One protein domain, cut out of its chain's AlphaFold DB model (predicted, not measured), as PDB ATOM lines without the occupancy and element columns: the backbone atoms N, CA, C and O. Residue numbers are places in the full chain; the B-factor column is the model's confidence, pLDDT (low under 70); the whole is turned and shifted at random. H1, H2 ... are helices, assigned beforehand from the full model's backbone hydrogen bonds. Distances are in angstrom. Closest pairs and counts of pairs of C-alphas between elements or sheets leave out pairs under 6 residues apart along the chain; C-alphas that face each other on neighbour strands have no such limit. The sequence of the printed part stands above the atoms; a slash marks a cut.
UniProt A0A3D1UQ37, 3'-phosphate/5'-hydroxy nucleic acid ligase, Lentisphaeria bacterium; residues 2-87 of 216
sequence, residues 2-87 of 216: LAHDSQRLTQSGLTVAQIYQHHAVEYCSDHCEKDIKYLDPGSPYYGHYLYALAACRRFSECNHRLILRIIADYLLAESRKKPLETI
ATOM      1  N   LEU A   2     -64.925 -25.503  68.229       54.44
ATOM      2  CA  LEU A   2     -65.471 -25.226  66.903       54.44
ATOM      3  C   LEU A   2     -64.316 -25.032  65.925       54.44
ATOM      4  O   LEU A   2     -63.456 -24.189  66.155       54.44
ATOM      5  N   ALA A   3     -64.335 -25.778  64.827       55.81
ATOM      6  CA  ALA A   3     -63.607 -25.419  63.621       55.81
ATOM      7  C   ALA A   3     -64.636 -24.882  62.625       55.81
ATOM      8  O   ALA A   3     -65.539 -25.607  62.208       55.81
ATOM      9  N   HIS A   4     -64.528 -23.601  62.284       53.84
ATOM     10  CA  HIS A   4     -65.251 -23.019  61.160       53.84
ATOM     11  C   HIS A   4     -64.231 -22.760  60.067       53.84
ATOM     12  O   HIS A   4     -63.303 -21.978  60.250       53.84
ATOM     13  N   ASP A   5     -64.393 -23.456  58.955       52.94
ATOM     14  CA  ASP A   5     -63.615 -23.206  57.758       52.94
ATOM     15  C   ASP A   5     -64.565 -23.132  56.566       52.94
ATOM     16  O   ASP A   5     -65.520 -23.905  56.442       52.94
ATOM     17  N   SER A   6     -64.310 -22.160  55.702       50.50
ATOM     18  CA  SER A   6     -64.996 -22.045  54.421       50.50
ATOM     19  C   SER A   6     -64.169 -22.791  53.381       50.50
ATOM     20  O   SER A   6     -62.953 -22.843  53.498       50.50
ATOM     21  N   GLN A   7     -64.770 -23.275  52.293       44.94
ATOM     22  CA  GLN A   7     -64.034 -23.931  51.192       44.94
ATOM     23  C   GLN A   7     -62.936 -23.059  50.526       44.94
ATOM     24  O   GLN A   7     -62.297 -23.481  49.563       44.94
ATOM     25  N   ARG A   8     -62.678 -21.847  51.034       43.09
ATOM     26  CA  ARG A   8     -61.605 -20.953  50.605       43.09
ATOM     27  C   ARG A   8     -60.215 -21.558  50.716       43.09
ATOM     28  O   ARG A   8     -59.408 -21.239  49.853       43.09
ATOM     29  N   LEU A   9     -59.950 -22.449  51.676       39.41
ATOM     30  CA  LEU A   9     -58.633 -23.090  51.789       39.41
ATOM     31  C   LEU A   9     -58.265 -23.960  50.573       39.41
ATOM     32  O   LEU A   9     -57.105 -24.327  50.438       39.41
ATOM     33  N   THR A  10     -59.203 -24.259  49.661       50.28
ATOM     34  CA  THR A  10     -58.884 -25.016  48.434       50.28
ATOM     35  C   THR A  10     -59.300 -24.377  47.120       50.28
ATOM     36  O   THR A  10     -58.993 -24.950  46.081       50.28
ATOM     37  N   GLN A  11     -60.027 -23.253  47.125       61.44
ATOM     38  CA  GLN A  11     -60.716 -22.677  45.952       61.44
ATOM     39  C   GLN A  11     -61.635 -23.638  45.162       61.44
ATOM     40  O   GLN A  11     -62.442 -23.171  44.369       61.44
ATOM     41  N   SER A  12     -61.613 -24.947  45.427       76.19
ATOM     42  CA  SER A  12     -62.279 -25.992  44.650       76.19
ATOM     43  C   SER A  12     -63.781 -25.762  44.510       76.19
ATOM     44  O   SER A  12     -64.310 -25.831  43.406       76.19
ATOM     45  N   GLY A  13     -64.465 -25.405  45.598       84.50
ATOM     46  CA  GLY A  13     -65.891 -25.082  45.566       84.50
ATOM     47  C   GLY A  13     -66.218 -23.814  44.779       84.50
ATOM     48  O   GLY A  13     -67.223 -23.778  44.071       84.50
ATOM     49  N   LEU A  14     -65.363 -22.786  44.853       87.00
ATOM     50  CA  LEU A  14     -65.525 -21.563  44.060       87.00
ATOM     51  C   LEU A  14     -65.310 -21.857  42.574       87.00
ATOM     52  O   LEU A  14     -66.124 -21.443  41.757       87.00
ATOM     53  N   THR A  15     -64.262 -22.609  42.238       91.19
ATOM     54  CA  THR A  15     -63.965 -23.026  40.867       91.19
ATOM     55  C   THR A  15     -65.098 -23.870  40.289       91.19
ATOM     56  O   THR A  15     -65.567 -23.581  39.193       91.19
ATOM     57  N   VAL A  16     -65.606 -24.857  41.038       92.62
ATOM     58  CA  VAL A  16     -66.781 -25.648  40.633       92.62
ATOM     59  C   VAL A  16     -67.983 -24.733  40.409       92.62
ATOM     60  O   VAL A  16     -68.601 -24.799  39.350       92.62
ATOM     61  N   ALA A  17     -68.284 -23.827  41.342       91.25
ATOM     62  CA  ALA A  17     -69.384 -22.883  41.173       91.25
ATOM     63  C   ALA A  17     -69.212 -22.005  39.920       91.25
ATOM     64  O   ALA A  17     -70.177 -21.806  39.196       91.25
ATOM     65  N   GLN A  18     -68.003 -21.520  39.629       93.44
ATOM     66  CA  GLN A  18     -67.710 -20.705  38.444       93.44
ATOM     67  C   GLN A  18     -67.873 -21.488  37.136       93.44
ATOM     68  O   GLN A  18     -68.511 -20.987  36.212       93.44
ATOM     69  N   ILE A  19     -67.349 -22.717  37.070       95.06
ATOM     70  CA  ILE A  19     -67.471 -23.597  35.897       95.06
ATOM     71  C   ILE A  19     -68.946 -23.851  35.580       95.06
ATOM     72  O   ILE A  19     -69.400 -23.617  34.462       95.06
ATOM     73  N   TYR A  20     -69.724 -24.283  36.573       95.12
ATOM     74  CA  TYR A  20     -71.126 -24.617  36.333       95.12
ATOM     75  C   TYR A  20     -72.026 -23.386  36.224       95.12
ATOM     76  O   TYR A  20     -73.054 -23.465  35.562       95.12
ATOM     77  N   GLN A  21     -71.631 -22.234  36.778       93.75
ATOM     78  CA  GLN A  21     -72.292 -20.959  36.495       93.75
ATOM     79  C   GLN A  21     -72.137 -20.575  35.022       93.75
ATOM     80  O   GLN A  21     -73.105 -20.124  34.416       93.75
ATOM     81  N   HIS A  22     -70.949 -20.755  34.441       94.31
ATOM     82  CA  HIS A  22     -70.720 -20.501  33.021       94.31
ATOM     83  C   HIS A  22     -71.597 -21.409  32.146       94.31
ATOM     84  O   HIS A  22     -72.368 -20.900  31.336       94.31
ATOM     85  N   HIS A  23     -71.603 -22.721  32.406       94.62
ATOM     86  CA  HIS A  23     -72.493 -23.648  31.696       94.62
ATOM     87  C   HIS A  23     -73.981 -23.351  31.914       94.62
ATOM     88  O   HIS A  23     -74.779 -23.519  30.997       94.62
ATOM     89  N   ALA A  24     -74.374 -22.886  33.103       93.56
ATOM     90  CA  ALA A  24     -75.749 -22.477  33.367       93.56
ATOM     91  C   ALA A  24     -76.140 -21.242  32.550       93.56
ATOM     92  O   ALA A  24     -77.267 -21.172  32.079       93.56
ATOM     93  N   VAL A  25     -75.234 -20.273  32.371       92.38
ATOM     94  CA  VAL A  25     -75.473 -19.091  31.527       92.38
ATOM     95  C   VAL A  25     -75.699 -19.503  30.073       92.38
ATOM     96  O   VAL A  25     -76.673 -19.045  29.482       92.38
ATOM     97  N   GLU A  26     -74.849 -20.379  29.533       91.19
ATOM     98  CA  GLU A  26     -74.965 -20.887  28.158       91.19
ATOM     99  C   GLU A  26     -76.222 -21.738  27.957       91.19
ATOM    100  O   GLU A  26     -76.947 -21.555  26.992       91.19
ATOM    101  N   TYR A  27     -76.531 -22.640  28.890       91.12
ATOM    102  CA  TYR A  27     -77.738 -23.462  28.803       91.12
ATOM    103  C   TYR A  27     -79.007 -22.602  28.852       91.12
ATOM    104  O   TYR A  27     -79.921 -22.766  28.046       91.12
ATOM    105  N   CYS A  28     -79.056 -21.647  29.782       88.50
ATOM    106  CA  CYS A  28     -80.238 -20.825  29.998       88.50
ATOM    107  C   CYS A  28     -80.422 -19.681  28.996       88.50
ATOM    108  O   CYS A  28     -81.502 -19.090  29.018       88.50
ATOM    109  N   SER A  29     -79.434 -19.324  28.163       78.94
ATOM    110  CA  SER A  29     -79.639 -18.293  27.128       78.94
ATOM    111  C   SER A  29     -80.756 -18.678  26.161       78.94
ATOM    112  O   SER A  29     -81.489 -17.805  25.706       78.94
ATOM    113  N   ASP A  30     -80.927 -19.981  25.945       69.38
ATOM    114  CA  ASP A  30     -81.887 -20.529  24.989       69.38
ATOM    115  C   ASP A  30     -83.119 -21.150  25.683       69.38
ATOM    116  O   ASP A  30     -84.094 -21.492  25.018       69.38
ATOM    117  N   HIS A  31     -83.094 -21.291  27.020       67.75
ATOM    118  CA  HIS A  31     -84.051 -22.130  27.763       67.75
ATOM    119  C   HIS A  31     -84.669 -21.488  29.022       67.75
ATOM    120  O   HIS A  31     -85.584 -22.072  29.601       67.75
ATOM    121  N   CYS A  32     -84.211 -20.312  29.484       73.12
ATOM    122  CA  CYS A  32     -84.667 -19.743  30.761       73.12
ATOM    123  C   CYS A  32     -85.015 -18.246  30.672       73.12
ATOM    124  O   CYS A  32     -84.171 -17.418  30.342       73.12
ATOM    125  N   GLU A  33     -86.216 -17.872  31.124       68.31
ATOM    126  CA  GLU A  33     -86.701 -16.478  31.140       68.31
ATOM    127  C   GLU A  33     -86.169 -15.612  32.306       68.31
ATOM    128  O   GLU A  33     -86.423 -14.412  32.347       68.31
ATOM    129  N   LYS A  34     -85.450 -16.184  33.289       63.81
ATOM    130  CA  LYS A  34     -85.106 -15.493  34.553       63.81
ATOM    131  C   LYS A  34     -83.660 -14.985  34.636       63.81
ATOM    132  O   LYS A  34     -82.728 -15.560  34.061       63.81
ATOM    133  N   ASP A  35     -83.482 -13.960  35.477       77.94
ATOM    134  CA  ASP A  35     -82.189 -13.393  35.906       77.94
ATOM    135  C   ASP A  35     -81.293 -14.406  36.642       77.94
ATOM    136  O   ASP A  35     -80.079 -14.235  36.734       77.94
ATOM    137  N   ILE A  36     -81.879 -15.493  37.154       84.00
ATOM    138  CA  ILE A  36     -81.163 -16.583  37.818       84.00
ATOM    139  C   ILE A  36     -80.911 -17.697  36.804       84.00
ATOM    140  O   ILE A  36     -81.850 -18.239  36.221       84.00
ATOM    141  N   LYS A  37     -79.640 -18.061  36.632       90.44
ATOM    142  CA  LYS A  37     -79.211 -19.161  35.761       90.44
ATOM    143  C   LYS A  37     -79.085 -20.449  36.565       90.44
ATOM    144  O   LYS A  37     -78.615 -20.424  37.702       90.44
ATOM    145  N   TYR A  38     -79.526 -21.558  35.984       91.00
ATOM    146  CA  TYR A  38     -79.555 -22.862  36.637       91.00
ATOM    147  C   TYR A  38     -79.330 -23.988  35.625       91.00
ATOM    148  O   TYR A  38     -79.425 -23.790  34.419       91.00
ATOM    149  N   LEU A  39     -79.013 -25.172  36.145       92.25
ATOM    150  CA  LEU A  39     -78.970 -26.419  35.390       92.25
ATOM    151  C   LEU A  39     -80.112 -27.290  35.913       92.25
ATOM    152  O   LEU A  39     -80.199 -27.516  37.122       92.25
ATOM    153  N   ASP A  40     -80.979 -27.753  35.023       91.75
ATOM    154  CA  ASP A  40     -82.054 -28.706  35.317       91.75
ATOM    155  C   ASP A  40     -81.736 -30.081  34.696       91.75
ATOM    156  O   ASP A  40     -80.757 -30.190  33.957       91.75
ATOM    157  N   PRO A  41     -82.528 -31.139  34.958       93.50
ATOM    158  CA  PRO A  41     -82.268 -32.467  34.399       93.50
ATOM    159  C   PRO A  41     -82.196 -32.558  32.863       93.50
ATOM    160  O   PRO A  41     -81.713 -33.572  32.363       93.50
ATOM    161  N   GLY A  42     -82.660 -31.550  32.115       92.88
ATOM    162  CA  GLY A  42     -82.512 -31.477  30.659       92.88
ATOM    163  C   GLY A  42     -81.119 -31.030  30.208       92.88
ATOM    164  O   GLY A  42     -80.712 -31.311  29.081       92.88
ATOM    165  N   SER A  43     -80.349 -30.385  31.089       93.94
ATOM    166  CA  SER A  43     -78.990 -29.956  30.780       93.94
ATOM    167  C   SER A  43     -78.003 -31.130  30.778       93.94
ATOM    168  O   SER A  43     -77.946 -31.884  31.758       93.94
ATOM    169  N   PRO A  44     -77.102 -31.234  29.778       95.31
ATOM    170  CA  PRO A  44     -76.041 -32.246  29.779       95.31
ATOM    171  C   PRO A  44     -75.050 -32.080  30.944       95.31
ATOM    172  O   PRO A  44     -74.308 -33.007  31.266       95.31
ATOM    173  N   TYR A  45     -75.036 -30.918  31.604       96.62
ATOM    174  CA  TYR A  45     -74.140 -30.624  32.722       96.62
ATOM    175  C   TYR A  45     -74.760 -30.890  34.097       96.62
ATOM    176  O   TYR A  45     -74.047 -30.826  35.099       96.62
ATOM    177  N   TYR A  46     -76.057 -31.202  34.180       95.44
ATOM    178  CA  TYR A  46     -76.759 -31.337  35.458       95.44
ATOM    179  C   TYR A  46     -76.172 -32.428  36.354       95.44
ATOM    180  O   TYR A  46     -75.774 -32.161  37.489       95.44
ATOM    181  N   GLY A  47     -76.034 -33.648  35.829       96.31
ATOM    182  CA  GLY A  47     -75.444 -34.761  36.578       96.31
ATOM    183  C   GLY A  47     -73.989 -34.498  36.975       96.31
ATOM    184  O   GLY A  47     -73.580 -34.818  38.091       96.31
ATOM    185  N   HIS A  48     -73.220 -33.848  36.096       96.75
ATOM    186  CA  HIS A  48     -71.833 -33.473  36.376       96.75
ATOM    187  C   HIS A  48     -71.749 -32.448  37.513       96.75
ATOM    188  O   HIS A  48     -70.917 -32.591  38.414       96.75
ATOM    189  N   TYR A  49     -72.649 -31.461  37.522       95.25
ATOM    190  CA  TYR A  49     -72.733 -30.468  38.587       95.25
ATOM    191  C   TYR A  49     -73.060 -31.116  39.932       95.25
ATOM    192  O   TYR A  49     -72.353 -30.876  40.913       95.25
ATOM    193  N   LEU A  50     -74.069 -31.991  39.980       95.31
ATOM    194  CA  LEU A  50     -74.430 -32.717  41.200       95.31
ATOM    195  C   LEU A  50     -73.266 -33.567  41.727       95.31
ATOM    196  O   LEU A  50     -72.976 -33.543  42.926       95.31
ATOM    197  N   TYR A  51     -72.559 -34.264  40.836       95.44
ATOM    198  CA  TYR A  51     -71.376 -35.041  41.199       95.44
ATOM    199  C   TYR A  51     -70.258 -34.154  41.767       95.44
ATOM    200  O   TYR A  51     -69.686 -34.461  42.818       95.44
ATOM    201  N   ALA A  52     -69.972 -33.021  41.119       94.62
ATOM    202  CA  ALA A  52     -68.964 -32.073  41.582       94.62
ATOM    203  C   ALA A  52     -69.325 -31.476  42.954       94.62
ATOM    204  O   ALA A  52     -68.471 -31.413  43.841       94.62
ATOM    205  N   LEU A  53     -70.595 -31.115  43.174       92.56
ATOM    206  CA  LEU A  53     -71.084 -30.654  44.476       92.56
ATOM    207  C   LEU A  53     -70.909 -31.719  45.566       92.56
ATOM    208  O   LEU A  53     -70.454 -31.397  46.668       92.56
ATOM    209  N   ALA A  54     -71.230 -32.982  45.269       92.50
ATOM    210  CA  ALA A  54     -71.050 -34.088  46.206       92.50
ATOM    211  C   ALA A  54     -69.566 -34.281  46.571       92.50
ATOM    212  O   ALA A  54     -69.230 -34.448  47.748       92.50
ATOM    213  N   ALA A  55     -68.666 -34.180  45.588       92.44
ATOM    214  CA  ALA A  55     -67.226 -34.239  45.812       92.44
ATOM    215  C   ALA A  55     -66.728 -33.072  46.686       92.44
ATOM    216  O   ALA A  55     -66.031 -33.307  47.676       92.44
ATOM    217  N   CYS A  56     -67.135 -31.830  46.390       91.00
ATOM    218  CA  CYS A  56     -66.794 -30.649  47.192       91.00
ATOM    219  C   CYS A  56     -67.301 -30.755  48.637       91.00
ATOM    220  O   CYS A  56     -66.593 -30.384  49.578       91.00
ATOM    221  N   ARG A  57     -68.516 -31.283  48.831       87.88
ATOM    222  CA  ARG A  57     -69.080 -31.528  50.162       87.88
ATOM    223  C   ARG A  57     -68.233 -32.535  50.936       87.88
ATOM    224  O   ARG A  57     -67.783 -32.227  52.038       87.88
ATOM    225  N   ARG A  58     -67.948 -33.695  50.338       90.06
ATOM    226  CA  ARG A  58     -67.143 -34.750  50.972       90.06
ATOM    227  C   ARG A  58     -65.727 -34.273  51.294       90.06
ATOM    228  O   ARG A  58     -65.203 -34.581  52.361       90.06
ATOM    229  N   PHE A  59     -65.130 -33.484  50.404       89.44
ATOM    230  CA  PHE A  59     -63.849 -32.837  50.659       89.44
ATOM    231  C   PHE A  59     -63.914 -31.918  51.891       89.44
ATOM    232  O   PHE A  59     -63.089 -32.052  52.794       89.44
ATOM    233  N   SER A  60     -64.915 -31.033  51.966       86.62
ATOM    234  CA  SER A  60     -65.097 -30.120  53.104       86.62
ATOM    235  C   SER A  60     -65.287 -30.870  54.426       86.62
ATOM    236  O   SER A  60     -64.686 -30.497  55.431       86.62
ATOM    237  N   GLU A  61     -66.085 -31.939  54.427       87.00
ATOM    238  CA  GLU A  61     -66.316 -32.780  55.607       87.00
ATOM    239  C   GLU A  61     -65.018 -33.456  56.083       87.00
ATOM    240  O   GLU A  61     -64.719 -33.461  57.280       87.00
ATOM    241  N   CYS A  62     -64.215 -33.991  55.155       90.38
ATOM    242  CA  CYS A  62     -62.906 -34.566  55.468       90.38
ATOM    243  C   CYS A  62     -61.928 -33.512  56.003       90.38
ATOM    244  O   CYS A  62     -61.243 -33.774  56.993       90.38
ATOM    245  N   ASN A  63     -61.889 -32.324  55.390       88.19
ATOM    246  CA  ASN A  63     -61.031 -31.223  55.820       88.19
ATOM    247  C   ASN A  63     -61.356 -30.794  57.259       88.19
ATOM    248  O   ASN A  63     -60.475 -30.769  58.118       88.19
ATOM    249  N   HIS A  64     -62.636 -30.545  57.561       87.44
ATOM    250  CA  HIS A  64     -63.071 -30.178  58.915       87.44
ATOM    251  C   HIS A  64     -62.771 -31.275  59.930       87.44
ATOM    252  O   HIS A  64     -62.301 -30.978  61.026       87.44
ATOM    253  N   ARG A  65     -62.988 -32.545  59.570       88.38
ATOM    254  CA  ARG A  65     -62.665 -33.676  60.449       88.38
ATOM    255  C   ARG A  65     -61.172 -33.751  60.755       88.38
ATOM    256  O   ARG A  65     -60.813 -34.028  61.897       88.38
ATOM    257  N   LEU A  66     -60.315 -33.505  59.764       91.12
ATOM    258  CA  LEU A  66     -58.867 -33.497  59.949       91.12
ATOM    259  C   LEU A  66     -58.424 -32.338  60.848       91.12
ATOM    260  O   LEU A  66     -57.694 -32.572  61.806       91.12
ATOM    261  N   ILE A  67     -58.916 -31.122  60.592       88.81
ATOM    262  CA  ILE A  67     -58.632 -29.943  61.425       88.81
ATOM    263  C   ILE A  67     -59.069 -30.200  62.871       88.81
ATOM    264  O   ILE A  67     -58.273 -30.039  63.793       88.81
ATOM    265  N   LEU A  68     -60.309 -30.658  63.077       88.25
ATOM    266  CA  LEU A  68     -60.821 -30.969  64.411       88.25
ATOM    267  C   LEU A  68     -59.983 -32.046  65.098       88.25
ATOM    268  O   LEU A  68     -59.705 -31.923  66.285       88.25
ATOM    269  N   ARG A  69     -59.554 -33.078  64.367       87.62
ATOM    270  CA  ARG A  69     -58.687 -34.120  64.917       87.62
ATOM    271  C   ARG A  69     -57.343 -33.555  65.367       87.62
ATOM    272  O   ARG A  69     -56.964 -33.808  66.498       87.62
ATOM    273  N   ILE A  70     -56.667 -32.767  64.532       90.25
ATOM    274  CA  ILE A  70     -55.365 -32.169  64.872       90.25
ATOM    275  C   ILE A  70     -55.481 -31.299  66.128       90.25
ATOM    276  O   ILE A  70     -54.661 -31.413  67.038       90.25
ATOM    277  N   ILE A  71     -56.519 -30.458  66.210       87.31
ATOM    278  CA  ILE A  71     -56.716 -29.588  67.374       87.31
ATOM    279  C   ILE A  71     -57.078 -30.417  68.616       87.31
ATOM    280  O   ILE A  71     -56.549 -30.153  69.694       87.31
ATOM    281  N   ALA A  72     -57.946 -31.428  68.486       85.88
ATOM    282  CA  ALA A  72     -58.295 -32.315  69.596       85.88
ATOM    283  C   ALA A  72     -57.072 -33.079  70.112       85.88
ATOM    284  O   ALA A  72     -56.863 -33.119  71.320       85.88
ATOM    285  N   ASP A  73     -56.263 -33.644  69.214       87.19
ATOM    286  CA  ASP A  73     -55.055 -34.395  69.558       87.19
ATOM    287  C   ASP A  73     -54.065 -33.499  70.320       87.19
ATOM    288  O   ASP A  73     -53.493 -33.941  71.311       87.19
ATOM    289  N   TYR A  74     -53.928 -32.222  69.933       88.19
ATOM    290  CA  TYR A  74     -53.100 -31.247  70.651       88.19
ATOM    291  C   TYR A  74     -53.677 -30.867  72.027       88.19
ATOM    292  O   TYR A  74     -52.986 -30.970  73.037       88.19
ATOM    293  N   LEU A  75     -54.948 -30.454  72.092       84.56
ATOM    294  CA  LEU A  75     -55.565 -29.957  73.330       84.56
ATOM    295  C   LEU A  75     -55.816 -31.056  74.370       84.56
ATOM    296  O   LEU A  75     -55.870 -30.777  75.566       84.56
ATOM    297  N   LEU A  76     -56.027 -32.296  73.927       85.25
ATOM    298  CA  LEU A  76     -56.384 -33.415  74.796       85.25
ATOM    299  C   LEU A  76     -55.207 -34.354  75.076       85.25
ATOM    300  O   LEU A  76     -55.404 -35.294  75.854       85.25
ATOM    301  N   ALA A  77     -54.020 -34.084  74.513       83.62
ATOM    302  CA  ALA A  77     -52.824 -34.927  74.593       83.62
ATOM    303  C   ALA A  77     -52.539 -35.437  76.014       83.62
ATOM    304  O   ALA A  77     -52.332 -36.632  76.224       83.62
ATOM    305  N   GLU A  78     -52.597 -34.546  77.007       82.31
ATOM    306  CA  GLU A  78     -52.292 -34.872  78.406       82.31
ATOM    307  C   GLU A  78     -53.488 -35.460  79.167       82.31
ATOM    308  O   GLU A  78     -53.331 -36.190  80.146       82.31
ATOM    309  N   SER A  79     -54.709 -35.172  78.712       80.62
ATOM    310  CA  SER A  79     -55.933 -35.488  79.454       80.62
ATOM    311  C   SER A  79     -56.406 -36.939  79.291       80.62
ATOM    312  O   SER A  79     -57.240 -37.393  80.074       80.62
ATOM    313  N   ARG A  80     -55.947 -37.648  78.245       72.69
ATOM    314  CA  ARG A  80     -56.518 -38.922  77.737       72.69
ATOM    315  C   ARG A  80     -58.041 -38.891  77.505       72.69
ATOM    316  O   ARG A  80     -58.653 -39.940  77.291       72.69
ATOM    317  N   LYS A  81     -58.672 -37.716  77.557       77.75
ATOM    318  CA  LYS A  81     -60.108 -37.549  77.336       77.75
ATOM    319  C   LYS A  81     -60.388 -37.587  75.840       77.75
ATOM    320  O   LYS A  81     -59.566 -37.179  75.026       77.75
ATOM    321  N   LYS A  82     -61.575 -38.069  75.485       76.50
ATOM    322  CA  LYS A  82     -62.105 -38.001  74.122       76.50
ATOM    323  C   LYS A  82     -63.255 -36.993  74.080       76.50
ATOM    324  O   LYS A  82     -63.908 -36.798  75.108       76.50
ATOM    325  N   PRO A  83     -63.528 -36.367  72.923       79.25
ATOM    326  CA  PRO A  83     -64.742 -35.581  72.747       79.25
ATOM    327  C   PRO A  83     -65.983 -36.427  73.067       79.25
ATOM    328  O   PRO A  83     -66.100 -37.547  72.574       79.25
ATOM    329  N   LEU A  84     -66.891 -35.897  73.892       84.75
ATOM    330  CA  LEU A  84     -68.149 -36.570  74.251       84.75
ATOM    331  C   LEU A  84     -69.163 -36.527  73.105       84.75
ATOM    332  O   LEU A  84     -69.892 -37.483  72.868       84.75
ATOM    333  N   GLU A  85     -69.194 -35.406  72.391       87.06
ATOM    334  CA  GLU A  85     -70.112 -35.144  71.293       87.06
ATOM    335  C   GLU A  85     -69.393 -34.302  70.234       87.06
ATOM    336  O   GLU A  85     -68.500 -33.507  70.539       87.06
ATOM    337  N   THR A  86     -69.765 -34.488  68.970       86.94
ATOM    338  CA  THR A  86     -69.331 -33.632  67.862       86.94
ATOM    339  C   THR A  86     -70.562 -33.169  67.106       86.94
ATOM    340  O   THR A  86     -71.298 -33.984  66.557       86.94
ATOM    341  N   ILE A  87     -70.768 -31.855  67.069       89.94
ATOM    342  CA  ILE A  87     -71.877 -31.225  66.355       89.94
ATOM    343  C   ILE A  87     -71.285 -30.491  65.154       89.94
ATOM    344  O   ILE A  87     -70.368 -29.684  65.299       89.94
TER     345      ILE A  87
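Overview. This is residues 2 to 87 of the 216 residues of the protein "3'-phosphate/5'-hydroxy nucleic acid ligase" of Lentisphaeria bacterium (UniProt A0A3D1UQ37). A long, thin helical hairpin with its two helices strongly offset: H1 packs on H2 with residues 12 to 20 alone, and H2 runs far past it to the opposite end. The link loops round at H1's far end, and the last residues fold back beside H2. The printed part has 86 residues, with two named helices, H1 then H2, and no named strand; the class is all helix. It is extended, with a radius of gyration of the C-alphas of 18.9 A, a rod of 63 by 20 by 18 A.

Arrangement. H1, residues 12 to 29, and H2, residues 46 to 76, form a helical hairpin. They touch, the closest C-alphas being those of Gly 13 and Cys 56, 5.9 A apart. They run opposite ways at a shallow tilt of 17 degrees. H2 touches H1 with residues 49 to 56 alone. Every O i to N i+4 pair is within hydrogen-bond range in H1 and H2.

Along the chain. H1 begins at C-alpha 12 (-62.279, -25.992, 44.650) and measures 25.8 A. H2 measures 44.4 A and ends at C-alpha 76 (-56.384, -33.415, 74.796).

Size, cuts and confidence. The C-alphas farthest apart, of Asp 30 and Glu 78, are 62.7 A apart. The link H1 to H2 is long, with 16 residues. Residues 74 to 80 stand free. The printed part has no cut. The model's pLDDT is under 70 at residues 2 to 11, 30 to 31 and 33 to 34.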